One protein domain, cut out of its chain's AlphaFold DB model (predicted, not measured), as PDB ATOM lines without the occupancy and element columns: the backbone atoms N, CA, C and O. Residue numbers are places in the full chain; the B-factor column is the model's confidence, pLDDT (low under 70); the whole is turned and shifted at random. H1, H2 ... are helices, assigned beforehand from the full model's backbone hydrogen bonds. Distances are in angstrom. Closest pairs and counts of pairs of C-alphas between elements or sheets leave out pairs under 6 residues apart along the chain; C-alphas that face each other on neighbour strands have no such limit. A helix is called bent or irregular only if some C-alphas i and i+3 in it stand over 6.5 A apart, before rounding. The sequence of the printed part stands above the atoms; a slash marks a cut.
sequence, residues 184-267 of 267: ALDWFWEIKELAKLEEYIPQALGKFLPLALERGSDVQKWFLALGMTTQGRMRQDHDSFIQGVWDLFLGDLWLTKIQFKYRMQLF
ATOM      1  N   ALA A 184     175.879 332.137 279.841       93.69
ATOM      2  CA  ALA A 184     174.463 331.942 279.539       93.69
ATOM      3  C   ALA A 184     173.548 332.622 280.561       93.69
ATOM      4  O   ALA A 184     172.503 333.156 280.204       93.69
ATOM      5  N   LEU A 185     173.945 332.596 281.834       90.50
ATOM      6  CA  LEU A 185     173.130 333.128 282.914       90.50
ATOM      7  C   LEU A 185     173.029 334.653 282.871       90.50
ATOM      8  O   LEU A 185     171.922 335.183 282.944       90.50
ATOM      9  N   ASP A 186     174.166 335.326 282.693       90.75
ATOM     10  CA  ASP A 186     174.235 336.782 282.553       90.75
ATOM     11  C   ASP A 186     173.400 337.222 281.343       90.75
ATOM     12  O   ASP A 186     172.568 338.124 281.431       90.75
ATOM     13  N   TRP A 187     173.511 336.485 280.233       94.31
ATOM     14  CA  TRP A 187     172.709 336.731 279.039       94.31
ATOM     15  C   TRP A 187     171.199 336.555 279.270       94.31
ATOM     16  O   TRP A 187     170.397 337.377 278.821       94.31
ATOM     17  N   PHE A 188     170.775 335.507 279.989       92.56
ATOM     18  CA  PHE A 188     169.362 335.320 280.338       92.56
ATOM     19  C   PHE A 188     168.834 336.451 281.220       92.56
ATOM     20  O   PHE A 188     167.691 336.880 281.042       92.56
ATOM     21  N   TRP A 189     169.648 336.931 282.161       89.44
ATOM     22  CA  TRP A 189     169.289 338.055 283.012       89.44
ATOM     23  C   TRP A 189     169.070 339.328 282.195       89.44
ATOM     24  O   TRP A 189     168.004 339.934 282.308       89.44
ATOM     25  N   GLU A 190     170.003 339.675 281.307       90.94
ATOM     26  CA  GLU A 190     169.886 340.854 280.443       90.94
ATOM     27  C   GLU A 190     168.614 340.813 279.584       90.94
ATOM     28  O   GLU A 190     167.910 341.815 279.451       90.94
ATOM     29  N   ILE A 191     168.250 339.644 279.045       91.69
ATOM     30  CA  ILE A 191     166.997 339.466 278.291       91.69
ATOM     31  C   ILE A 191     165.778 339.719 279.171       91.69
ATOM     32  O   ILE A 191     164.825 340.365 278.731       91.69
ATOM     33  N   LYS A 192     165.781 339.196 280.399       89.81
ATOM     34  CA  LYS A 192     164.674 339.391 281.337       89.81
ATOM     35  C   LYS A 192     164.559 340.839 281.780       89.81
ATOM     36  O   LYS A 192     163.449 341.349 281.895       89.81
ATOM     37  N   GLU A 193     165.676 341.507 282.024       87.56
ATOM     38  CA  GLU A 193     165.692 342.928 282.342       87.56
ATOM     39  C   GLU A 193     165.126 343.748 281.180       87.56
ATOM     40  O   GLU A 193     164.226 344.562 281.377       87.56
ATOM     41  N   LEU A 194     165.536 343.433 279.952       86.56
ATOM     42  CA  LEU A 194     165.011 344.056 278.743       86.56
ATOM     43  C   LEU A 194     163.500 343.829 278.574       86.56
ATOM     44  O   LEU A 194     162.778 344.744 278.184       86.56
ATOM     45  N   ALA A 195     163.004 342.636 278.910       88.25
ATOM     46  CA  ALA A 195     161.579 342.318 278.878       88.25
ATOM     47  C   ALA A 195     160.770 343.073 279.951       88.25
ATOM     48  O   ALA A 195     159.602 343.378 279.722       88.25
ATOM     49  N   LYS A 196     161.374 343.416 281.099       85.44
ATOM     50  CA  LYS A 196     160.725 344.213 282.159       85.44
ATOM     51  C   LYS A 196     160.552 345.685 281.779       85.44
ATOM     52  O   LYS A 196     159.673 346.343 282.331       85.44
ATOM     53  N   LEU A 197     161.385 346.211 280.880       81.81
ATOM     54  CA  LEU A 197     161.360 347.629 280.508       81.81
ATOM     55  C   LEU A 197     160.136 348.015 279.663       81.81
ATOM     56  O   LEU A 197     159.743 349.180 279.679       81.81
ATOM     57  N   GLU A 198     159.508 347.069 278.957       73.69
ATOM     58  CA  GLU A 198     158.361 347.361 278.094       73.69
ATOM     59  C   GLU A 198     157.262 346.295 278.174       73.69
ATOM     60  O   GLU A 198     157.461 345.124 277.860       73.69
ATOM     61  N   GLU A 199     156.042 346.736 278.476       74.19
ATOM     62  CA  GLU A 199     154.859 345.883 278.664       74.19
ATOM     63  C   GLU A 199     154.470 345.056 277.417       74.19
ATOM     64  O   GLU A 199     153.862 343.994 277.537       74.19
ATOM     65  N   TYR A 200     154.848 345.499 276.210       72.81
ATOM     66  CA  TYR A 200     154.503 344.841 274.938       72.81
ATOM     67  C   TYR A 200     155.650 344.050 274.286       72.81
ATOM     68  O   TYR A 200     155.445 343.411 273.248       72.81
ATOM     69  N   ILE A 201     156.851 344.060 274.866       79.88
ATOM     70  CA  ILE A 201     158.038 343.437 274.262       79.88
ATOM     71  C   ILE A 201     158.089 341.904 274.294       79.88
ATOM     72  O   ILE A 201     158.593 341.360 273.308       79.88
ATOM     73  N   PRO A 202     157.593 341.172 275.312       82.00
ATOM     74  CA  PRO A 202     157.871 339.735 275.461       82.00
ATOM     75  C   PRO A 202     157.643 338.896 274.189       82.00
ATOM     76  O   PRO A 202     158.500 338.116 273.763       82.00
ATOM     77  N   GLN A 203     156.534 339.153 273.489       85.19
ATOM     78  CA  GLN A 203     156.175 338.459 272.245       85.19
ATOM     79  C   GLN A 203     157.039 338.863 271.044       85.19
ATOM     80  O   GLN A 203     157.299 338.061 270.143       85.19
ATOM     81  N   ALA A 204     157.451 340.130 270.981       86.88
ATOM     82  CA  ALA A 204     158.359 340.603 269.945       86.88
ATOM     83  C   ALA A 204     159.756 340.010 270.168       86.88
ATOM     84  O   ALA A 204     160.383 339.523 269.225       86.88
ATOM     85  N   LEU A 205     160.195 339.968 271.425       90.12
ATOM     86  CA  LEU A 205     161.495 339.468 271.839       90.12
ATOM     87  C   LEU A 205     161.674 337.994 271.467       90.12
ATOM     88  O   LEU A 205     162.682 337.655 270.854       90.12
ATOM     89  N   GLY A 206     160.660 337.147 271.672       91.00
ATOM     90  CA  GLY A 206     160.689 335.744 271.230       91.00
ATOM     91  C   GLY A 206     161.021 335.564 269.737       91.00
ATOM     92  O   GLY A 206     161.709 334.619 269.344       91.00
ATOM     93  N   LYS A 207     160.618 336.505 268.875       92.00
ATOM     94  CA  LYS A 207     160.937 336.459 267.435       92.00
ATOM     95  C   LYS A 207     162.362 336.913 267.127       92.00
ATOM     96  O   LYS A 207     162.947 336.408 266.163       92.00
ATOM     97  N   PHE A 208     162.900 337.841 267.918       92.12
ATOM     98  CA  PHE A 208     164.219 338.443 267.719       92.12
ATOM     99  C   PHE A 208     165.354 337.684 268.409       92.12
ATOM    100  O   PHE A 208     166.458 337.668 267.873       92.12
ATOM    101  N   LEU A 209     165.103 336.988 269.519       94.25
ATOM    102  CA  LEU A 209     166.120 336.218 270.246       94.25
ATOM    103  C   LEU A 209     166.886 335.210 269.373       94.25
ATOM    104  O   LEU A 209     168.116 335.217 269.414       94.25
ATOM    105  N   PRO A 210     166.242 334.425 268.483       95.00
ATOM    106  CA  PRO A 210     166.974 333.562 267.555       95.00
ATOM    107  C   PRO A 210     167.927 334.305 266.605       95.00
ATOM    108  O   PRO A 210     168.851 333.700 266.064       95.00
ATOM    109  N   LEU A 211     167.672 335.592 266.341       93.44
ATOM    110  CA  LEU A 211     168.508 336.449 265.495       93.44
ATOM    111  C   LEU A 211     169.644 337.111 266.285       93.44
ATOM    112  O   LEU A 211     170.645 337.487 265.679       93.44
ATOM    113  N   ALA A 212     169.489 337.240 267.605       93.56
ATOM    114  CA  ALA A 212     170.515 337.745 268.512       93.56
ATOM    115  C   ALA A 212     171.620 336.710 268.796       93.56
ATOM    116  O   ALA A 212     172.691 337.070 269.276       93.56
ATOM    117  N   LEU A 213     171.405 335.437 268.451       95.31
ATOM    118  CA  LEU A 213     172.448 334.413 268.515       95.31
ATOM    119  C   LEU A 213     173.604 334.749 267.563       95.31
ATOM    120  O   LEU A 213     173.387 335.123 266.404       95.31
ATOM    121  N   GLU A 214     174.840 334.579 268.030       95.88
ATOM    122  CA  GLU A 214     176.022 334.892 267.233       95.88
ATOM    123  C   GLU A 214     176.059 334.051 265.948       95.88
ATOM    124  O   GLU A 214     175.776 332.847 265.940       95.88
ATOM    125  N   ARG A 215     176.395 334.687 264.821       95.06
ATOM    126  CA  ARG A 215     176.370 334.014 263.524       95.06
ATOM    127  C   ARG A 215     177.487 332.971 263.438       95.06
ATOM    128  O   ARG A 215     178.657 333.316 263.505       95.06
ATOM    129  N   GLY A 216     177.122 331.715 263.190       95.62
ATOM    130  CA  GLY A 216     178.061 330.593 263.107       95.62
ATOM    131  C   GLY A 216     178.364 329.916 264.446       95.62
ATOM    132  O   GLY A 216     179.087 328.916 264.449       95.62
ATOM    133  N   SER A 217     177.779 330.406 265.542       96.50
ATOM    134  CA  SER A 217     177.838 329.765 266.856       96.50
ATOM    135  C   SER A 217     177.148 328.401 266.869       96.50
ATOM    136  O   SER A 217     176.293 328.092 266.026       96.50
ATOM    137  N   ASP A 218     177.504 327.571 267.846       96.12
ATOM    138  CA  ASP A 218     176.907 326.244 267.991       96.12
ATOM    139  C   ASP A 218     175.456 326.321 268.459       96.12
ATOM    140  O   ASP A 218     174.628 325.552 267.970       96.12
ATOM    141  N   VAL A 219     175.105 327.317 269.280       96.94
ATOM    142  CA  VAL A 219     173.709 327.581 269.653       96.94
ATOM    143  C   VAL A 219     172.862 327.965 268.439       96.94
ATOM    144  O   VAL A 219     171.738 327.483 268.291       96.94
ATOM    145  N   GLN A 220     173.388 328.765 267.506       96.94
ATOM    146  CA  GLN A 220     172.640 329.111 266.299       96.94
ATOM    147  C   GLN A 220     172.411 327.878 265.419       96.94
ATOM    148  O   GLN A 220     171.293 327.656 264.948       96.94
ATOM    149  N   LYS A 221     173.449 327.061 265.200       97.44
ATOM    150  CA  LYS A 221     173.328 325.810 264.430       97.44
ATOM    151  C   LYS A 221     172.333 324.857 265.084       97.44
ATOM    152  O   LYS A 221     171.486 324.302 264.390       97.44
ATOM    153  N   TRP A 222     172.420 324.697 266.403       97.38
ATOM    154  CA  TRP A 222     171.503 323.882 267.191       97.38
ATOM    155  C   TRP A 222     170.059 324.355 267.021       97.38
ATOM    156  O   TRP A 222     169.197 323.557 266.659       97.38
ATOM    157  N   PHE A 223     169.800 325.656 267.178       97.38
ATOM    158  CA  PHE A 223     168.456 326.203 267.032       97.38
ATOM    159  C   PHE A 223     167.904 325.962 265.622       97.38
ATOM    160  O   PHE A 223     166.752 325.557 265.470       97.38
ATOM    161  N   LEU A 224     168.726 326.151 264.584       97.12
ATOM    162  CA  LEU A 224     168.349 325.872 263.194       97.12
ATOM    163  C   LEU A 224     168.095 324.382 262.924       97.12
ATOM    164  O   LEU A 224     167.285 324.065 262.056       97.12
ATOM    165  N   ALA A 225     168.750 323.486 263.663       97.81
ATOM    166  CA  ALA A 225     168.546 322.043 263.572       97.81
ATOM    167  C   ALA A 225     167.252 321.565 264.260       97.81
ATOM    168  O   ALA A 225     166.792 320.454 263.988       97.81
ATOM    169  N   LEU A 226     166.642 322.381 265.129       97.12
ATOM    170  CA  LEU A 226     165.350 322.063 265.736       97.12
ATOM    171  C   LEU A 226     164.233 322.000 264.683       97.12
ATOM    172  O   LEU A 226     164.218 322.737 263.699       97.12
ATOM    173  N   GLY A 227     163.234 321.150 264.927       97.50
ATOM    174  CA  GLY A 227     162.045 321.084 264.078       97.50
ATOM    175  C   GLY A 227     161.252 322.397 264.077       97.50
ATOM    176  O   GLY A 227     161.187 323.098 265.090       97.50
ATOM    177  N   MET A 228     160.582 322.701 262.959       97.38
ATOM    178  CA  MET A 228     159.805 323.942 262.785       97.38
ATOM    179  C   MET A 228     158.755 324.157 263.883       97.38
ATOM    180  O   MET A 228     158.525 325.289 264.299       97.38
ATOM    181  N   THR A 229     158.139 323.084 264.387       97.31
ATOM    182  CA  THR A 229     157.170 323.153 265.491       97.31
ATOM    183  C   THR A 229     157.817 323.658 266.782       97.31
ATOM    184  O   THR A 229     157.267 324.538 267.443       97.31
ATOM    185  N   THR A 230     158.998 323.139 267.126       97.06
ATOM    186  CA  THR A 230     159.750 323.544 268.322       97.06
ATOM    187  C   THR A 230     160.246 324.976 268.186       97.06
ATOM    188  O   THR A 230     160.014 325.788 269.076       97.06
ATOM    189  N   GLN A 231     160.830 325.323 267.034       97.38
ATOM    190  CA  GLN A 231     161.234 326.700 266.738       97.38
ATOM    191  C   GLN A 231     160.047 327.665 266.817       97.38
ATOM    192  O   GLN A 231     160.179 328.760 267.352       97.38
ATOM    193  N   GLY A 232     158.885 327.270 266.290       96.94
ATOM    194  CA  GLY A 232     157.661 328.062 266.336       96.94
ATOM    195  C   GLY A 232     157.218 328.348 267.766       96.94
ATOM    196  O   GLY A 232     156.906 329.493 268.070       96.94
ATOM    197  N   ARG A 233     157.260 327.341 268.650       95.56
ATOM    198  CA  ARG A 233     156.954 327.503 270.079       95.56
ATOM    199  C   ARG A 233     157.953 328.430 270.769       95.56
ATOM    200  O   ARG A 233     157.538 329.379 271.419       95.56
ATOM    201  N   MET A 234     159.251 328.215 270.561       95.94
ATOM    202  CA  MET A 234     160.295 329.071 271.135       95.94
ATOM    203  C   MET A 234     160.203 330.527 270.654       95.94
ATOM    204  O   MET A 234     160.674 331.422 271.333       95.94
ATOM    205  N   ARG A 235     159.595 330.788 269.491       95.69
ATOM    206  CA  ARG A 235     159.414 332.146 268.949       95.69
ATOM    207  C   ARG A 235     158.166 332.873 269.456       95.69
ATOM    208  O   ARG A 235     157.972 334.027 269.077       95.69
ATOM    209  N   GLN A 236     157.297 332.215 270.226       93.81
ATOM    210  CA  GLN A 236     156.055 332.823 270.722       93.81
ATOM    211  C   GLN A 236     156.314 333.830 271.839       93.81
ATOM    212  O   GLN A 236     155.669 334.875 271.869       93.81
ATOM    213  N   ASP A 237     157.258 333.510 272.719       92.12
ATOM    214  CA  ASP A 237     157.564 334.294 273.906       92.12
ATOM    215  C   ASP A 237     159.038 334.128 274.294       92.12
ATOM    216  O   ASP A 237     159.647 333.089 274.026       92.12
ATOM    217  N   HIS A 238     159.607 335.151 274.922       93.12
ATOM    218  CA  HIS A 238     160.976 335.142 275.424       93.12
ATOM    219  C   HIS A 238     161.201 334.062 276.487       93.12
ATOM    220  O   HIS A 238     162.204 333.353 276.415       93.12
ATOM    221  N   ASP A 239     160.245 333.859 277.397       93.31
ATOM    222  CA  ASP A 239     160.327 332.808 278.411       93.31
ATOM    223  C   ASP A 239     160.357 331.432 277.750       93.31
ATOM    224  O   ASP A 239     161.238 330.633 278.038       93.31
ATOM    225  N   SER A 240     159.489 331.189 276.762       94.69
ATOM    226  CA  SER A 240     159.513 329.948 275.975       94.69
ATOM    227  C   SER A 240     160.826 329.751 275.207       94.69
ATOM    228  O   SER A 240     161.232 328.613 274.964       94.69
ATOM    229  N   PHE A 241     161.498 330.831 274.799       95.81
ATOM    230  CA  PHE A 241     162.807 330.756 274.159       95.81
ATOM    231  C   PHE A 241     163.903 330.362 275.155       95.81
ATOM    232  O   PHE A 241     164.614 329.388 274.911       95.81
ATOM    233  N   ILE A 242     164.021 331.078 276.279       94.44
ATOM    234  CA  ILE A 242     164.980 330.771 277.355       94.44
ATOM    235  C   ILE A 242     164.750 329.338 277.840       94.44
ATOM    236  O   ILE A 242     165.689 328.550 277.961       94.44
ATOM    237  N   GLN A 243     163.478 328.973 277.987       93.62
ATOM    238  CA  GLN A 243     163.059 327.643 278.371       93.62
ATOM    239  C   GLN A 243     163.340 326.572 277.290       93.62
ATOM    240  O   GLN A 243     163.492 325.385 277.555       93.62
ATOM    241  N   GLY A 244     163.444 326.942 276.023       94.94
ATOM    242  CA  GLY A 244     163.953 326.007 275.022       94.94
ATOM    243  C   GLY A 244     165.462 325.812 275.164       94.94
ATOM    244  O   GLY A 244     165.952 324.692 275.067       94.94
ATOM    245  N   VAL A 245     166.205 326.889 275.417       95.50
ATOM    246  CA  VAL A 245     167.672 326.862 275.505       95.50
ATOM    247  C   VAL A 245     168.149 326.054 276.715       95.50
ATOM    248  O   VAL A 245     168.976 325.158 276.558       95.50
ATOM    249  N   TRP A 246     167.632 326.321 277.914       91.69
ATOM    250  CA  TRP A 246     168.065 325.601 279.123       91.69
ATOM    251  C   TRP A 246     167.792 324.074 279.046       91.69
ATOM    252  O   TRP A 246     168.685 323.296 279.364       91.69
ATOM    253  N   ASP A 247     166.642 323.631 278.514       92.81
ATOM    254  CA  ASP A 247     166.177 322.240 278.525       92.81
ATOM    255  C   ASP A 247     166.841 321.434 277.407       92.81
ATOM    256  O   ASP A 247     167.191 320.268 277.582       92.81
ATOM    257  N   LEU A 248     166.977 322.040 276.223       95.50
ATOM    258  CA  LEU A 248     167.342 321.324 275.002       95.50
ATOM    259  C   LEU A 248     168.766 321.624 274.510       95.50
ATOM    260  O   LEU A 248     169.278 320.848 273.700       95.50
ATOM    261  N   PHE A 249     169.389 322.730 274.931       96.31
ATOM    262  CA  PHE A 249     170.760 323.086 274.542       96.31
ATOM    263  C   PHE A 249     171.758 322.898 275.688       96.31
ATOM    264  O   PHE A 249     172.751 322.198 275.513       96.31
ATOM    265  N   LEU A 250     171.493 323.496 276.854       95.25
ATOM    266  CA  LEU A 250     172.401 323.434 278.008       95.25
ATOM    267  C   LEU A 250     172.260 322.113 278.780       95.25
ATOM    268  O   LEU A 250     173.258 321.480 279.130       95.25
ATOM    269  N   GLY A 251     171.018 321.683 279.004       92.81
ATOM    270  CA  GLY A 251     170.663 320.433 279.665       92.81
ATOM    271  C   GLY A 251     170.954 320.389 281.171       92.81
ATOM    272  O   GLY A 251     171.537 321.299 281.768       92.81
ATOM    273  N   ASP A 252     170.579 319.265 281.786       90.06
ATOM    274  CA  ASP A 252     170.631 319.045 283.242       90.06
ATOM    275  C   ASP A 252     172.055 319.143 283.834       90.06
ATOM    276  O   ASP A 252     172.250 319.542 284.987       90.06
ATOM    277  N   LEU A 253     173.078 318.788 283.046       88.50
ATOM    278  CA  LEU A 253     174.478 318.834 283.484       88.50
ATOM    279  C   LEU A 253     174.954 320.266 283.727       88.50
ATOM    280  O   LEU A 253     175.638 320.534 284.717       88.50
ATOM    281  N   TRP A 254     174.582 321.185 282.838       92.69
ATOM    282  CA  TRP A 254     174.908 322.594 283.003       92.69
ATOM    283  C   TRP A 254     174.234 323.165 284.253       92.69
ATOM    284  O   TRP A 254     174.899 323.814 285.061       92.69
ATOM    285  N   LEU A 255     172.956 322.839 284.472       88.00
ATOM    286  CA  LEU A 255     172.221 323.274 285.660       88.00
ATOM    287  C   LEU A 255     172.910 322.803 286.950       88.00
ATOM    288  O   LEU A 255     173.125 323.598 287.864       88.00
ATOM    289  N   THR A 256     173.344 321.540 286.989       88.62
ATOM    290  CA  THR A 256     174.086 320.973 288.128       88.62
ATOM    291  C   THR A 256     175.407 321.718 288.373       88.62
ATOM    292  O   THR A 256     175.750 322.021 289.517       88.62
ATOM    293  N   LYS A 257     176.145 322.059 287.304       89.69
ATOM    294  CA  LYS A 257     177.400 322.828 287.388       89.69
ATOM    295  C   LYS A 257     177.163 324.219 287.978       89.69
ATOM    296  O   LYS A 257     177.904 324.640 288.865       89.69
ATOM    297  N   ILE A 258     176.137 324.924 287.507       86.62
ATOM    298  CA  ILE A 258     175.787 326.265 287.989       86.62
ATOM    299  C   ILE A 258     175.340 326.217 289.452       86.62
ATOM    300  O   ILE A 258     175.848 326.983 290.267       86.62
ATOM    301  N   GLN A 259     174.474 325.268 289.812       85.62
ATOM    302  CA  GLN A 259     174.062 325.032 291.198       85.62
ATOM    303  C   GLN A 259     175.255 324.825 292.129       85.62
ATOM    304  O   GLN A 259     175.315 325.414 293.209       85.62
ATOM    305  N   PHE A 260     176.212 323.997 291.708       87.75
ATOM    306  CA  PHE A 260     177.428 323.758 292.470       87.75
ATOM    307  C   PHE A 260     178.252 325.042 292.627       87.75
ATOM    308  O   PHE A 260     178.633 325.381 293.744       87.75
ATOM    309  N   LYS A 261     178.466 325.794 291.538       84.69
ATOM    310  CA  LYS A 261     179.212 327.062 291.557       84.69
ATOM    311  C   LYS A 261     178.606 328.065 292.543       84.69
ATOM    312  O   LYS A 261     179.332 328.590 293.379       84.69
ATOM    313  N   TYR A 262     177.291 328.271 292.498       81.31
ATOM    314  CA  TYR A 262     176.604 329.196 293.406       81.31
ATOM    315  C   TYR A 262     176.671 328.750 294.862       81.31
ATOM    316  O   TYR A 262     176.949 329.558 295.743       81.31
ATOM    317  N   ARG A 263     176.480 327.453 295.135       82.25
ATOM    318  CA  ARG A 263     176.603 326.925 296.499       82.25
ATOM    319  C   ARG A 263     177.998 327.153 297.081       82.25
ATOM    320  O   ARG A 263     178.100 327.406 298.272       82.25
ATOM    321  N   MET A 264     179.047 327.089 296.263       83.69
ATOM    322  CA  MET A 264     180.426 327.313 296.712       83.69
ATOM    323  C   MET A 264     180.754 328.790 296.961       83.69
ATOM    324  O   MET A 264     181.665 329.068 297.728       83.69
ATOM    325  N   GLN A 265     180.033 329.729 296.341       78.44
ATOM    326  CA  GLN A 265     180.226 331.172 296.551       78.44
ATOM    327  C   GLN A 265     179.550 331.695 297.827       78.44
ATOM    328  O   GLN A 265     179.880 332.779 298.296       78.44
ATOM    329  N   LEU A 266     178.603 330.937 298.389       68.56
ATOM    330  CA  LEU A 266     177.836 331.321 299.578       68.56
ATOM    331  C   LEU A 266     178.532 330.994 300.918       68.56
ATOM    332  O   LEU A 266     177.935 331.225 301.970       68.56
ATOM    333  N   PHE A 267     179.762 330.469 300.900       50.94
ATOM    334  CA  PHE A 267     180.556 330.121 302.089       50.94
ATOM    335  C   PHE A 267     181.824 330.966 302.188       50.94
ATOM    336  O   PHE A 267     182.179 331.324 303.334       50.94
TER     337      PHE A 267
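Overview. This is residues 184 to 267 of the 267 residues of an uncharacterized protein of Armillaria ostoyae (UniProt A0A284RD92). One arm, H5a, of the long bent helix H5 packs among H1, H2 and H4; the other, H5b, turns away, and residues 259 to 267 stick out. The 84 printed residues have five named helices and no named strand: all helix. The whole is only just compact, close to loose: radius of gyration of the C-alphas 13.9 A, spans 42 by 31 by 21 A.

Arrangement. H5, residues 238 to 265, assigned as one helix by its hydrogen bonds, is bent: C-alphas 249 and 252 are 9.6 A apart. H5a, 238 to 249, and H5b, 252 to 265, are about perpendicular, 78 degrees. H5a, H1, 184 to 197, and H2, 201 to 212, form a bundle, helices packed together. H2 is irregular, only just: C-alphas 207 and 210 are 6.7 A apart. H4, 228 to 234, touches H5a only at the corner; H3, 218 to 225, is close to H5a but not clearly touching. In H2, 5 of 8 O i to N i+4 pairs are within hydrogen-bond range.

Along the chain. H1 begins at C-alpha 184 (174.463, 331.942, 279.539); H5b ends at C-alpha 265 (180.226, 331.172, 296.551).

Size, cuts and confidence. The printed part has no cut; residues 266 to 267 are under pLDDT 70.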